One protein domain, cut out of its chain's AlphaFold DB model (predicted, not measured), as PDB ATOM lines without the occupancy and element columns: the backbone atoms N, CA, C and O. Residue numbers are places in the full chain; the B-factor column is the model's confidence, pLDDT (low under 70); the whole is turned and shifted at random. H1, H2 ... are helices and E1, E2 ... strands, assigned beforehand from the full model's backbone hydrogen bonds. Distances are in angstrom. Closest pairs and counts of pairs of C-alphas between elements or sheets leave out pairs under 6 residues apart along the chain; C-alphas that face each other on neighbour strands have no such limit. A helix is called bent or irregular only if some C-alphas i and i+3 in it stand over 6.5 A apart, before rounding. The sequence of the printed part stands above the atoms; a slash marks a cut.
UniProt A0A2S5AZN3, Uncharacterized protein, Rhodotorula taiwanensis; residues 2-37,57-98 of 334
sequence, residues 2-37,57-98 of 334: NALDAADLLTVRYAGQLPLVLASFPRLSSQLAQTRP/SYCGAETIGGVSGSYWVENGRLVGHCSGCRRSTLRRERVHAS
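AT A GLANCE: This is residues 2 to 37 and 57 to 98 of the 334 residues of an uncharacterized protein of Rhodotorula taiwanensis (UniProt A0A2S5AZN3). A lopsided helical hairpin, long H1 turning back into short H2, and a small three-stranded sheet make two separate parts, with the unnamed stretch 57 to 68 running between them. The first half of H1 sticks out as an arm, residues 2 to 14 standing free. The 78 printed residues hold two named helices, then three strands in an antiparallel sheet, order E1, E2, E3; the class is mixed, helices and strands. The whole is loose, with a radius of gyration of the C-alphas of 15.4 A, and flat, spanning 47 by 36 by 19 A.

HOW THE PARTS SIT: H1, residues 6 to 24, touches H2, residues 26 to 35, with residues 19 to 23 alone; the closest C-alphas, of Leu 22 and Ser 29, are 5.6 A apart. This helical hairpin runs opposite ways at a shallow tilt of 32 degrees, only just short of steep. In H2 every O i to N i+4 pair is within hydrogen-bond range, in H1 12 of 15. E1, residues 69 to 74, and E2, residues 77 to 82, form an antiparallel hairpin at 157 degrees, with N 74 and O 77 at 2.8 A. E2 and E3, residues 88 to 91, form another at 145 degrees, with N 89 and O 80 at 2.8 A. E1 to E3 are a meander, each strand the antiparallel neighbour of the one before. Neither helix is on the sheet, and H1 is apart from its three strands.

IN THESE COORDINATES: H1 begins at C-alpha 6 (136.858, 157.304, 86.867) and is 29.6 A long, with a kink of 27 degrees near residue 17; it is irregular, C-alphas 21 and 24 being 7.2 A apart. H2 is 14.4 A, E1 15.6 A and E2 16.2 A long. E3, 9.3 A, ends at C-alpha 91 (122.755, 135.533, 113.118).

THE WHOLE: The C-alphas farthest apart, of Asn 2 and Asn 75, are 48.0 A apart. Residues 38 to 56 are not printed; C-alphas 37 and 57 are 16.8 A apart across the cut. The links printed whole are tight. Mean pLDDT of the printed part is 81.3; residues 2 to 3, 36 to 37 and 93 to 98 are under 70.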
ATOM      1  N   ASN A   2     145.773 159.466  96.511       64.06
ATOM      2  CA  ASN A   2     145.685 159.218  95.074       64.06
ATOM      3  C   ASN A   2     144.204 159.240  94.695       64.06
ATOM      4  O   ASN A   2     143.421 158.476  95.257       64.06
ATOM      5  N   ALA A   3     143.815 160.164  93.817       67.06
ATOM      6  CA  ALA A   3     142.474 160.182  93.258       67.06
ATOM      7  C   ALA A   3     142.282 158.879  92.470       67.06
ATOM      8  O   ALA A   3     143.067 158.594  91.570       67.06
ATOM      9  N   LEU A   4     141.291 158.071  92.854       78.69
ATOM     10  CA  LEU A   4     140.889 156.929  92.040       78.69
ATOM     11  C   LEU A   4     140.382 157.452  90.696       78.69
ATOM     12  O   LEU A   4     139.568 158.379  90.662       78.69
ATOM     13  N   ASP A   5     140.866 156.853  89.614       87.56
ATOM     14  CA  ASP A   5     140.447 157.195  88.262       87.56
ATOM     15  C   ASP A   5     138.952 156.857  88.073       87.56
ATOM     16  O   ASP A   5     138.396 155.965  88.724       87.56
ATOM     17  N   ALA A   6     138.267 157.558  87.172       81.38
ATOM     18  CA  ALA A   6     136.858 157.304  86.867       81.38
ATOM     19  C   ALA A   6     136.630 155.853  86.391       81.38
ATOM     20  O   ALA A   6     135.586 155.255  86.676       81.38
ATOM     21  N   ALA A   7     137.633 155.269  85.727       81.88
ATOM     22  CA  ALA A   7     137.652 153.863  85.334       81.88
ATOM     23  C   ALA A   7     137.636 152.905  86.545       81.88
ATOM     24  O   ALA A   7     136.931 151.889  86.526       81.88
ATOM     25  N   ASP A   8     138.325 153.251  87.635       86.31
ATOM     26  CA  ASP A   8     138.345 152.437  88.854       86.31
ATOM     27  C   ASP A   8     136.993 152.470  89.569       86.31
ATOM     28  O   ASP A   8     136.504 151.437  90.030       86.31
ATOM     29  N   LEU A   9     136.328 153.626  89.608       83.31
ATOM     30  CA  LEU A   9     134.993 153.746  90.205       83.31
ATOM     31  C   LEU A   9     133.952 152.888  89.475       83.31
ATOM     32  O   LEU A   9     133.121 152.239  90.124       83.31
ATOM     33  N   LEU A  10     134.000 152.850  88.141       86.44
ATOM     34  CA  LEU A  10     133.136 151.979  87.338       86.44
ATOM     35  C   LEU A  10     133.435 150.502  87.598       86.44
ATOM     36  O   LEU A  10     132.506 149.717  87.792       86.44
ATOM     37  N   THR A  11     134.712 150.138  87.693       86.00
ATOM     38  CA  THR A  11     135.141 148.767  87.997       86.00
ATOM     39  C   THR A  11     134.669 148.329  89.384       86.00
ATOM     40  O   THR A  11     134.120 147.239  89.539       86.00
ATOM     41  N   VAL A  12     134.781 149.200  90.391       81.00
ATOM     42  CA  VAL A  12     134.296 148.934  91.755       81.00
ATOM     43  C   VAL A  12     132.774 148.782  91.785       81.00
ATOM     44  O   VAL A  12     132.265 147.884  92.466       81.00
ATOM     45  N   ARG A  13     132.031 149.612  91.038       83.00
ATOM     46  CA  ARG A  13     130.568 149.483  90.918       83.00
ATOM     47  C   ARG A  13     130.170 148.186  90.222       83.00
ATOM     48  O   ARG A  13     129.313 147.473  90.743       83.00
ATOM     49  N   TYR A  14     130.813 147.852  89.106       84.62
ATOM     50  CA  TYR A  14     130.556 146.615  88.372       84.62
ATOM     51  C   TYR A  14     130.862 145.382  89.233       84.62
ATOM     52  O   TYR A  14     130.009 144.510  89.394       84.62
ATOM     53  N   ALA A  15     132.013 145.359  89.911       81.75
ATOM     54  CA  ALA A  15     132.373 144.307  90.862       81.75
ATOM     55  C   ALA A  15     131.440 144.252  92.090       81.75
ATOM     56  O   ALA A  15     131.334 143.224  92.758       81.75
ATOM     57  N   GLY A  16     130.766 145.356  92.422       77.31
ATOM     58  CA  GLY A  16     129.713 145.406  93.436       77.31
ATOM     59  C   GLY A  16     128.392 144.782  92.981       77.31
ATOM     60  O   GLY A  16     127.713 144.174  93.802       77.31
ATOM     61  N   GLN A  17     128.043 144.900  91.698       81.31
ATOM     62  CA  GLN A  17     126.795 144.368  91.135       81.31
ATOM     63  C   GLN A  17     126.919 142.931  90.618       81.31
ATOM     64  O   GLN A  17     125.923 142.207  90.591       81.31
ATOM     65  N   LEU A  18     128.127 142.487  90.259       81.62
ATOM     66  CA  LEU A  18     128.379 141.134  89.762       81.62
ATOM     67  C   LEU A  18     127.813 140.018  90.668       81.62
ATOM     68  O   LEU A  18     127.219 139.083  90.134       81.62
ATOM     69  N   PRO A  19     127.906 140.092  92.012       74.38
ATOM     70  CA  PRO A  19     127.346 139.059  92.879       74.38
ATOM     71  C   PRO A  19     125.821 138.942  92.804       74.38
ATOM     72  O   PRO A  19     125.299 137.840  92.932       74.38
ATOM     73  N   LEU A  20     125.107 140.046  92.545       77.75
ATOM     74  CA  LEU A  20     123.652 140.032  92.358       77.75
ATOM     75  C   LEU A  20     123.277 139.291  91.071       77.75
ATOM     76  O   LEU A  20     122.334 138.505  91.064       77.75
ATOM     77  N   VAL A  21     124.049 139.498  90.000       83.44
ATOM     78  CA  VAL A  21     123.863 138.797  88.718       83.44
ATOM     79  C   VAL A  21     124.217 137.312  88.852       83.44
ATOM     80  O   VAL A  21     123.539 136.455  88.291       83.44
ATOM     81  N   LEU A  22     125.249 136.999  89.638       81.81
ATOM     82  CA  LEU A  22     125.719 135.633  89.882       81.81
ATOM     83  C   LEU A  22     124.984 134.918  91.024       81.81
ATOM     84  O   LEU A  22     125.318 133.773  91.332       81.81
ATOM     85  N   ALA A  23     123.985 135.542  91.651       76.25
ATOM     86  CA  ALA A  23     123.267 134.960  92.783       76.25
ATOM     87  C   ALA A  23     122.507 133.670  92.410       76.25
ATOM     88  O   ALA A  23     122.307 132.800  93.258       76.25
ATOM     89  N   SER A  24     122.142 133.508  91.134       78.62
ATOM     90  CA  SER A  24     121.572 132.278  90.563       78.62
ATOM     91  C   SER A  24     122.599 131.148  90.383       78.62
ATOM     92  O   SER A  24     122.216 129.988  90.227       78.62
ATOM     93  N   PHE A  25     123.898 131.454  90.453       82.62
ATOM     94  CA  PHE A  25     125.009 130.516  90.281       82.62
ATOM     95  C   PHE A  25     125.869 130.450  91.556       82.62
ATOM     96  O   PHE A  25     126.973 131.002  91.604       82.62
ATOM     97  N   PRO A  26     125.425 129.725  92.598       72.25
ATOM     98  CA  PRO A  26     126.059 129.749  93.920       72.25
ATOM     99  C   PRO A  26     127.541 129.341  93.910       72.25
ATOM    100  O   PRO A  26     128.323 129.844  94.714       72.25
ATOM    101  N   ARG A  27     127.959 128.473  92.974       79.75
ATOM    102  CA  ARG A  27     129.372 128.084  92.814       79.75
ATOM    103  C   ARG A  27     130.244 129.250  92.346       79.75
ATOM    104  O   ARG A  27     131.296 129.484  92.934       79.75
ATOM    105  N   LEU A  28     129.784 130.007  91.351       80.06
ATOM    106  CA  LEU A  28     130.511 131.165  90.822       80.06
ATOM    107  C   LEU A  28     130.529 132.303  91.844       80.06
ATOM    108  O   LEU A  28     131.576 132.901  92.071       80.06
ATOM    109  N   SER A  29     129.403 132.530  92.530       75.75
ATOM    110  CA  SER A  29     129.319 133.488  93.638       75.75
ATOM    111  C   SER A  29     130.341 133.178  94.739       75.75
ATOM    112  O   SER A  29     131.057 134.078  95.169       75.75
ATOM    113  N   SER A  30     130.488 131.907  95.145       73.62
ATOM    114  CA  SER A  30     131.473 131.536  96.173       73.62
ATOM    115  C   SER A  30     132.922 131.770  95.741       73.62
ATOM    116  O   SER A  30     133.721 132.252  96.540       73.62
ATOM    117  N   GLN A  31     133.262 131.481  94.480       80.56
ATOM    118  CA  GLN A  31     134.612 131.712  93.964       80.56
ATOM    119  C   GLN A  31     134.904 133.209  93.889       80.56
ATOM    120  O   GLN A  31     135.949 133.659  94.351       80.56
ATOM    121  N   LEU A  32     133.943 133.996  93.399       77.88
ATOM    122  CA  LEU A  32     134.088 135.443  93.321       77.88
ATOM    123  C   LEU A  32     134.251 136.074  94.712       77.88
ATOM    124  O   LEU A  32     135.115 136.929  94.910       77.88
ATOM    125  N   ALA A  33     133.461 135.616  95.686       72.81
ATOM    126  CA  ALA A  33     133.549 136.063  97.071       72.81
ATOM    127  C   ALA A  33     134.928 135.777  97.691       72.81
ATOM    128  O   ALA A  33     135.406 136.587  98.481       72.81
ATOM    129  N   GLN A  34     135.584 134.676  97.307       73.69
ATOM    130  CA  GLN A  34     136.943 134.335  97.751       73.69
ATOM    131  C   GLN A  34     138.029 135.149  97.040       73.69
ATOM    132  O   GLN A  34     139.045 135.471  97.649       73.69
ATOM    133  N   THR A  35     137.830 135.484  95.763       76.81
ATOM    134  CA  THR A  35     138.786 136.309  95.003       76.81
ATOM    135  C   THR A  35     138.718 137.786  95.362       76.81
ATOM    136  O   THR A  35     139.645 138.538  95.063       76.81
ATOM    137  N   ARG A  36     137.624 138.227  95.989       68.44
ATOM    138  CA  ARG A  36     137.508 139.606  96.436       68.44
ATOM    139  C   ARG A  36     138.518 139.800  97.564       68.44
ATOM    140  O   ARG A  36     138.436 139.062  98.547       68.44
ATOM    141  N   PRO A  37     139.448 140.766  97.459       60.94
ATOM    142  CA  PRO A  37     140.321 141.078  98.573       60.94
ATOM    143  C   PRO A  37     139.415 141.371  99.762       60.94
ATOM    144  O   PRO A  37     138.581 142.282  99.701       60.94
ATOM    145  N   SER A  57     128.445 131.572 106.342       87.00
ATOM    146  CA  SER A  57     129.661 131.221 107.091       87.00
ATOM    147  C   SER A  57     130.256 129.857 106.728       87.00
ATOM    148  O   SER A  57     131.392 129.582 107.088       87.00
ATOM    149  N   TYR A  58     129.487 128.986 106.067       88.50
ATOM    150  CA  TYR A  58     129.921 127.631 105.730       88.50
ATOM    151  C   TYR A  58     130.526 127.528 104.334       88.50
ATOM    152  O   TYR A  58     131.625 127.009 104.186       88.50
ATOM    153  N   CYS A  59     129.811 127.991 103.305       87.62
ATOM    154  CA  CYS A  59     130.277 127.896 101.918       87.62
ATOM    155  C   CYS A  59     130.824 129.214 101.358       87.62
ATOM    156  O   CYS A  59     131.270 129.242 100.215       87.62
ATOM    157  N   GLY A  60     130.749 130.314 102.113       85.44
ATOM    158  CA  GLY A  60     131.176 131.640 101.665       85.44
ATOM    159  C   GLY A  60     130.270 132.283 100.611       85.44
ATOM    160  O   GLY A  60     130.539 133.408 100.206       85.44
ATOM    161  N   ALA A  61     129.202 131.608 100.169       85.06
ATOM    162  CA  ALA A  61     128.288 132.147  99.166       85.06
ATOM    163  C   ALA A  61     127.530 133.362  99.708       85.06
ATOM    164  O   ALA A  61     127.068 133.351 100.853       85.06
ATOM    165  N   GLU A  62     127.354 134.384  98.879       86.12
ATOM    166  CA  GLU A  62     126.582 135.561  99.256       86.12
ATOM    167  C   GLU A  62     125.085 135.216  99.303       86.12
ATOM    168  O   GLU A  62     124.490 134.757  98.331       86.12
ATOM    169  N   THR A  63     124.488 135.391 100.476       87.56
ATOM    170  CA  THR A  63     123.075 135.196 100.800       87.56
ATOM    171  C   THR A  63     122.319 136.518 100.687       87.56
ATOM    172  O   THR A  63     122.342 137.358 101.588       87.56
ATOM    173  N   ILE A  64     121.615 136.686  99.573       87.62
ATOM    174  CA  ILE A  64     120.713 137.806  99.304       87.62
ATOM    175  C   ILE A  64     119.289 137.318  99.563       87.62
ATOM    176  O   ILE A  64     118.864 136.306  98.999       87.62
ATOM    177  N   GLY A  65     118.563 138.032 100.426       87.88
ATOM    178  CA  GLY A  65     117.199 137.674 100.806       87.88
ATOM    179  C   GLY A  65     116.280 137.598  99.588       87.88
ATOM    180  O   GLY A  65     116.182 138.556  98.829       87.88
ATOM    181  N   GLY A  66     115.629 136.450  99.398       84.62
ATOM    182  CA  GLY A  66     114.716 136.188  98.283       84.62
ATOM    183  C   GLY A  66     115.383 135.701  96.992       84.62
ATOM    184  O   GLY A  66     114.665 135.331  96.071       84.62
ATOM    185  N   VAL A  67     116.720 135.657  96.917       87.50
ATOM    186  CA  VAL A  67     117.446 135.205  95.712       87.50
ATOM    187  C   VAL A  67     118.296 133.969  96.006       87.50
ATOM    188  O   VAL A  67     118.011 132.878  95.523       87.50
ATOM    189  N   SER A  68     119.325 134.123  96.838       88.00
ATOM    190  CA  SER A  68     120.285 133.062  97.196       88.00
ATOM    191  C   SER A  68     120.192 132.647  98.672       88.00
ATOM    192  O   SER A  68     120.992 131.859  99.187       88.00
ATOM    193  N   GLY A  69     119.194 133.174  99.374       91.75
ATOM    194  CA  GLY A  69     118.871 132.796 100.735       91.75
ATOM    195  C   GLY A  69     117.558 133.401 101.202       91.75
ATOM    196  O   GLY A  69     116.991 134.285 100.561       91.75
ATOM    197  N   SER A  70     117.071 132.923 102.334       93.50
ATOM    198  CA  SER A  70     115.920 133.500 103.025       93.50
ATOM    199  C   SER A  70     116.326 133.906 104.432       93.50
ATOM    200  O   SER A  70     117.185 133.281 105.050       93.50
ATOM    201  N   TYR A  71     115.729 134.988 104.919       92.75
ATOM    202  CA  TYR A  71     115.942 135.485 106.268       92.75
ATOM    203  C   TYR A  71     114.597 135.557 106.977       92.75
ATOM    204  O   TYR A  71     113.614 136.001 106.385       92.75
ATOM    205  N   TRP A  72     114.556 135.132 108.231       94.38
ATOM    206  CA  TRP A  72     113.382 135.264 109.091       94.38
ATOM    207  C   TRP A  72     113.819 135.494 110.533       94.38
ATOM    208  O   TRP A  72     114.978 135.291 110.886       94.38
ATOM    209  N   VAL A  73     112.893 135.946 111.372       94.06
ATOM    210  CA  VAL A  73     113.146 136.134 112.801       94.06
ATOM    211  C   VAL A  73     112.542 134.960 113.558       94.06
ATOM    212  O   VAL A  73     111.346 134.704 113.454       94.06
ATOM    213  N   GLU A  74     113.365 134.257 114.327       94.88
ATOM    214  CA  GLU A  74     112.964 133.137 115.174       94.88
ATOM    215  C   GLU A  74     113.428 133.415 116.607       94.88
ATOM    216  O   GLU A  74     114.615 133.641 116.852       94.88
ATOM    217  N   ASN A  75     112.496 133.458 117.563       94.38
ATOM    218  CA  ASN A  75     112.782 133.766 118.974       94.38
ATOM    219  C   ASN A  75     113.558 135.087 119.179       94.38
ATOM    220  O   ASN A  75     114.495 135.155 119.975       94.38
ATOM    221  N   GLY A  76     113.211 136.129 118.413       89.88
ATOM    222  CA  GLY A  76     113.896 137.427 118.457       89.88
ATOM    223  C   GLY A  76     115.319 137.406 117.886       89.88
ATOM    224  O   GLY A  76     116.098 138.315 118.154       89.88
ATOM    225  N   ARG A  77     115.691 136.368 117.128       89.25
ATOM    226  CA  ARG A  77     116.999 136.246 116.473       89.25
ATOM    227  C   ARG A  77     116.816 136.149 114.968       89.25
ATOM    228  O   ARG A  77     115.956 135.412 114.497       89.25
ATOM    229  N   LEU A  78     117.647 136.858 114.209       89.38
ATOM    230  CA  LEU A  78     117.646 136.757 112.754       89.38
ATOM    231  C   LEU A  78     118.302 135.435 112.333       89.38
ATOM    232  O   LEU A  78     119.486 135.205 112.583       89.38
ATOM    233  N   VAL A  79     117.543 134.563 111.687       92.88
ATOM    234  CA  VAL A  79     118.024 133.317 111.088       92.88
ATOM    235  C   VAL A  79     118.157 133.537 109.587       92.88
ATOM    236  O   VAL A  79     117.244 134.058 108.949       92.88
ATOM    237  N   GLY A  80     119.309 133.176 109.024       93.06
ATOM    238  CA  GLY A  80     119.542 133.182 107.581       93.06
ATOM    239  C   GLY A  80     119.703 131.761 107.058       93.06
ATOM    240  O   GLY A  80     120.470 130.986 107.618       93.06
ATOM    241  N   HIS A  81     119.019 131.407 105.978       95.00
ATOM    242  CA  HIS A  81     119.171 130.134 105.281       95.00
ATOM    243  C   HIS A  81     119.870 130.339 103.945       95.00
ATOM    244  O   HIS A  81     119.444 131.157 103.133       95.00
ATOM    245  N   CYS A  82     120.940 129.585 103.703       94.19
ATOM    246  CA  CYS A  82     121.676 129.636 102.445       94.19
ATOM    247  C   CYS A  82     121.115 128.611 101.456       94.19
ATOM    248  O   CYS A  82     121.189 127.413 101.725       94.19
ATOM    249  N   SER A  83     120.645 129.042 100.280       91.81
ATOM    250  CA  SER A  83     120.134 128.110  99.261       91.81
ATOM    251  C   SER A  83     121.240 127.246  98.637       91.81
ATOM    252  O   SER A  83     120.982 126.119  98.219       91.81
ATOM    253  N   GLY A  84     122.485 127.738  98.631       88.69
ATOM    254  CA  GLY A  84     123.637 127.032  98.067       88.69
ATOM    255  C   GLY A  84     124.045 125.787  98.858       88.69
ATOM    256  O   GLY A  84     124.210 124.719  98.277       88.69
ATOM    257  N   CYS A  85     124.203 125.902 100.183       93.00
ATOM    258  CA  CYS A  85     124.614 124.778 101.044       93.00
ATOM    259  C   CYS A  85     123.496 124.222 101.940       93.00
ATOM    260  O   CYS A  85     123.741 123.282 102.696       93.00
ATOM    261  N   ARG A  86     122.289 124.801 101.877       95.00
ATOM    262  CA  ARG A  86     121.097 124.439 102.668       95.00
ATOM    263  C   ARG A  86     121.280 124.510 104.185       95.00
ATOM    264  O   ARG A  86     120.495 123.935 104.933       95.00
ATOM    265  N   ARG A  87     122.310 125.213 104.663       94.94
ATOM    266  CA  ARG A  87     122.533 125.431 106.095       94.94
ATOM    267  C   ARG A  87     121.871 126.725 106.540       94.94
ATOM    268  O   ARG A  87     121.983 127.752 105.868       94.94
ATOM    269  N   SER A  88     121.236 126.660 107.704       94.56
ATOM    270  CA  SER A  88     120.731 127.828 108.416       94.56
ATOM    271  C   SER A  88     121.786 128.316 109.404       94.56
ATOM    272  O   SER A  88     122.385 127.526 110.136       94.56
ATOM    273  N   THR A  89     122.045 129.616 109.416       90.44
ATOM    274  CA  THR A  89     122.950 130.273 110.351       90.44
ATOM    275  C   THR A  89     122.146 131.200 111.248       90.44
ATOM    276  O   THR A  89     121.388 132.060 110.801       90.44
ATOM    277  N   LEU A  90     122.315 131.010 112.556       89.19
ATOM    278  CA  LEU A  90     121.794 131.931 113.551       89.19
ATOM    279  C   LEU A  90     122.668 133.167 113.545       89.19
ATOM    280  O   LEU A  90     123.831 133.148 113.967       89.19
ATOM    281  N   ARG A  91     122.092 134.260 113.072       78.44
ATOM    282  CA  ARG A  91     122.755 135.533 113.118       78.44
ATOM    283  C   ARG A  91     122.517 136.129 114.485       78.44
ATOM    284  O   ARG A  91     121.433 136.600 114.818       78.44
ATOM    285  N   ARG A  92     123.567 136.094 115.301       71.19
ATOM    286  CA  ARG A  92     123.617 136.961 116.469       71.19
ATOM    287  C   ARG A  92     123.626 138.368 115.915       71.19
ATOM    288  O   ARG A  92     124.608 138.776 115.295       71.19
ATOM    289  N   GLU A  93     122.507 139.052 116.085       57.41
ATOM    290  CA  GLU A  93     122.414 140.483 115.909       57.41
ATOM    291  C   GLU A  93     123.490 141.068 116.831       57.41
ATOM    292  O   GLU A  93     123.312 141.206 118.039       57.41
ATOM    293  N   ARG A  94     124.688 141.320 116.290       53.47
ATOM    294  CA  ARG A  94     125.628 142.239 116.922       53.47
ATOM    295  C   ARG A  94     125.046 143.606 116.631       53.47
ATOM    296  O   ARG A  94     125.565 144.327 115.785       53.47
ATOM    297  N   VAL A  95     123.904 143.883 117.266       46.50
ATOM    298  CA  VAL A  95     123.334 145.213 117.358       46.50
ATOM    299  C   VAL A  95     124.514 146.098 117.693       46.50
ATOM    300  O   VAL A  95     125.262 145.821 118.634       46.50
ATOM    301  N   HIS A  96     124.734 147.089 116.843       44.09
ATOM    302  CA  HIS A  96     125.612 148.196 117.134       44.09
ATOM    303  C   HIS A  96     125.168 148.790 118.474       44.09
ATOM    304  O   HIS A  96     124.316 149.675 118.529       44.09
ATOM    305  N   ALA A  97     125.756 148.293 119.564       41.53
ATOM    306  CA  ALA A  97     125.613 148.779 120.930       41.53
ATOM    307  C   ALA A  97     126.275 150.159 121.109       41.53
ATOM    308  O   ALA A  97     126.782 150.483 122.175       41.53
ATOM    309  N   SER A  98     126.311 150.964 120.047       48.09
ATOM    310  CA  SER A  98     126.843 152.319 120.046       48.09
ATOM    311  C   SER A  98     125.817 153.378 119.641       48.09
ATOM    312  O   SER A  98     126.114 154.550 119.834       48.09
TER     313      SER A  98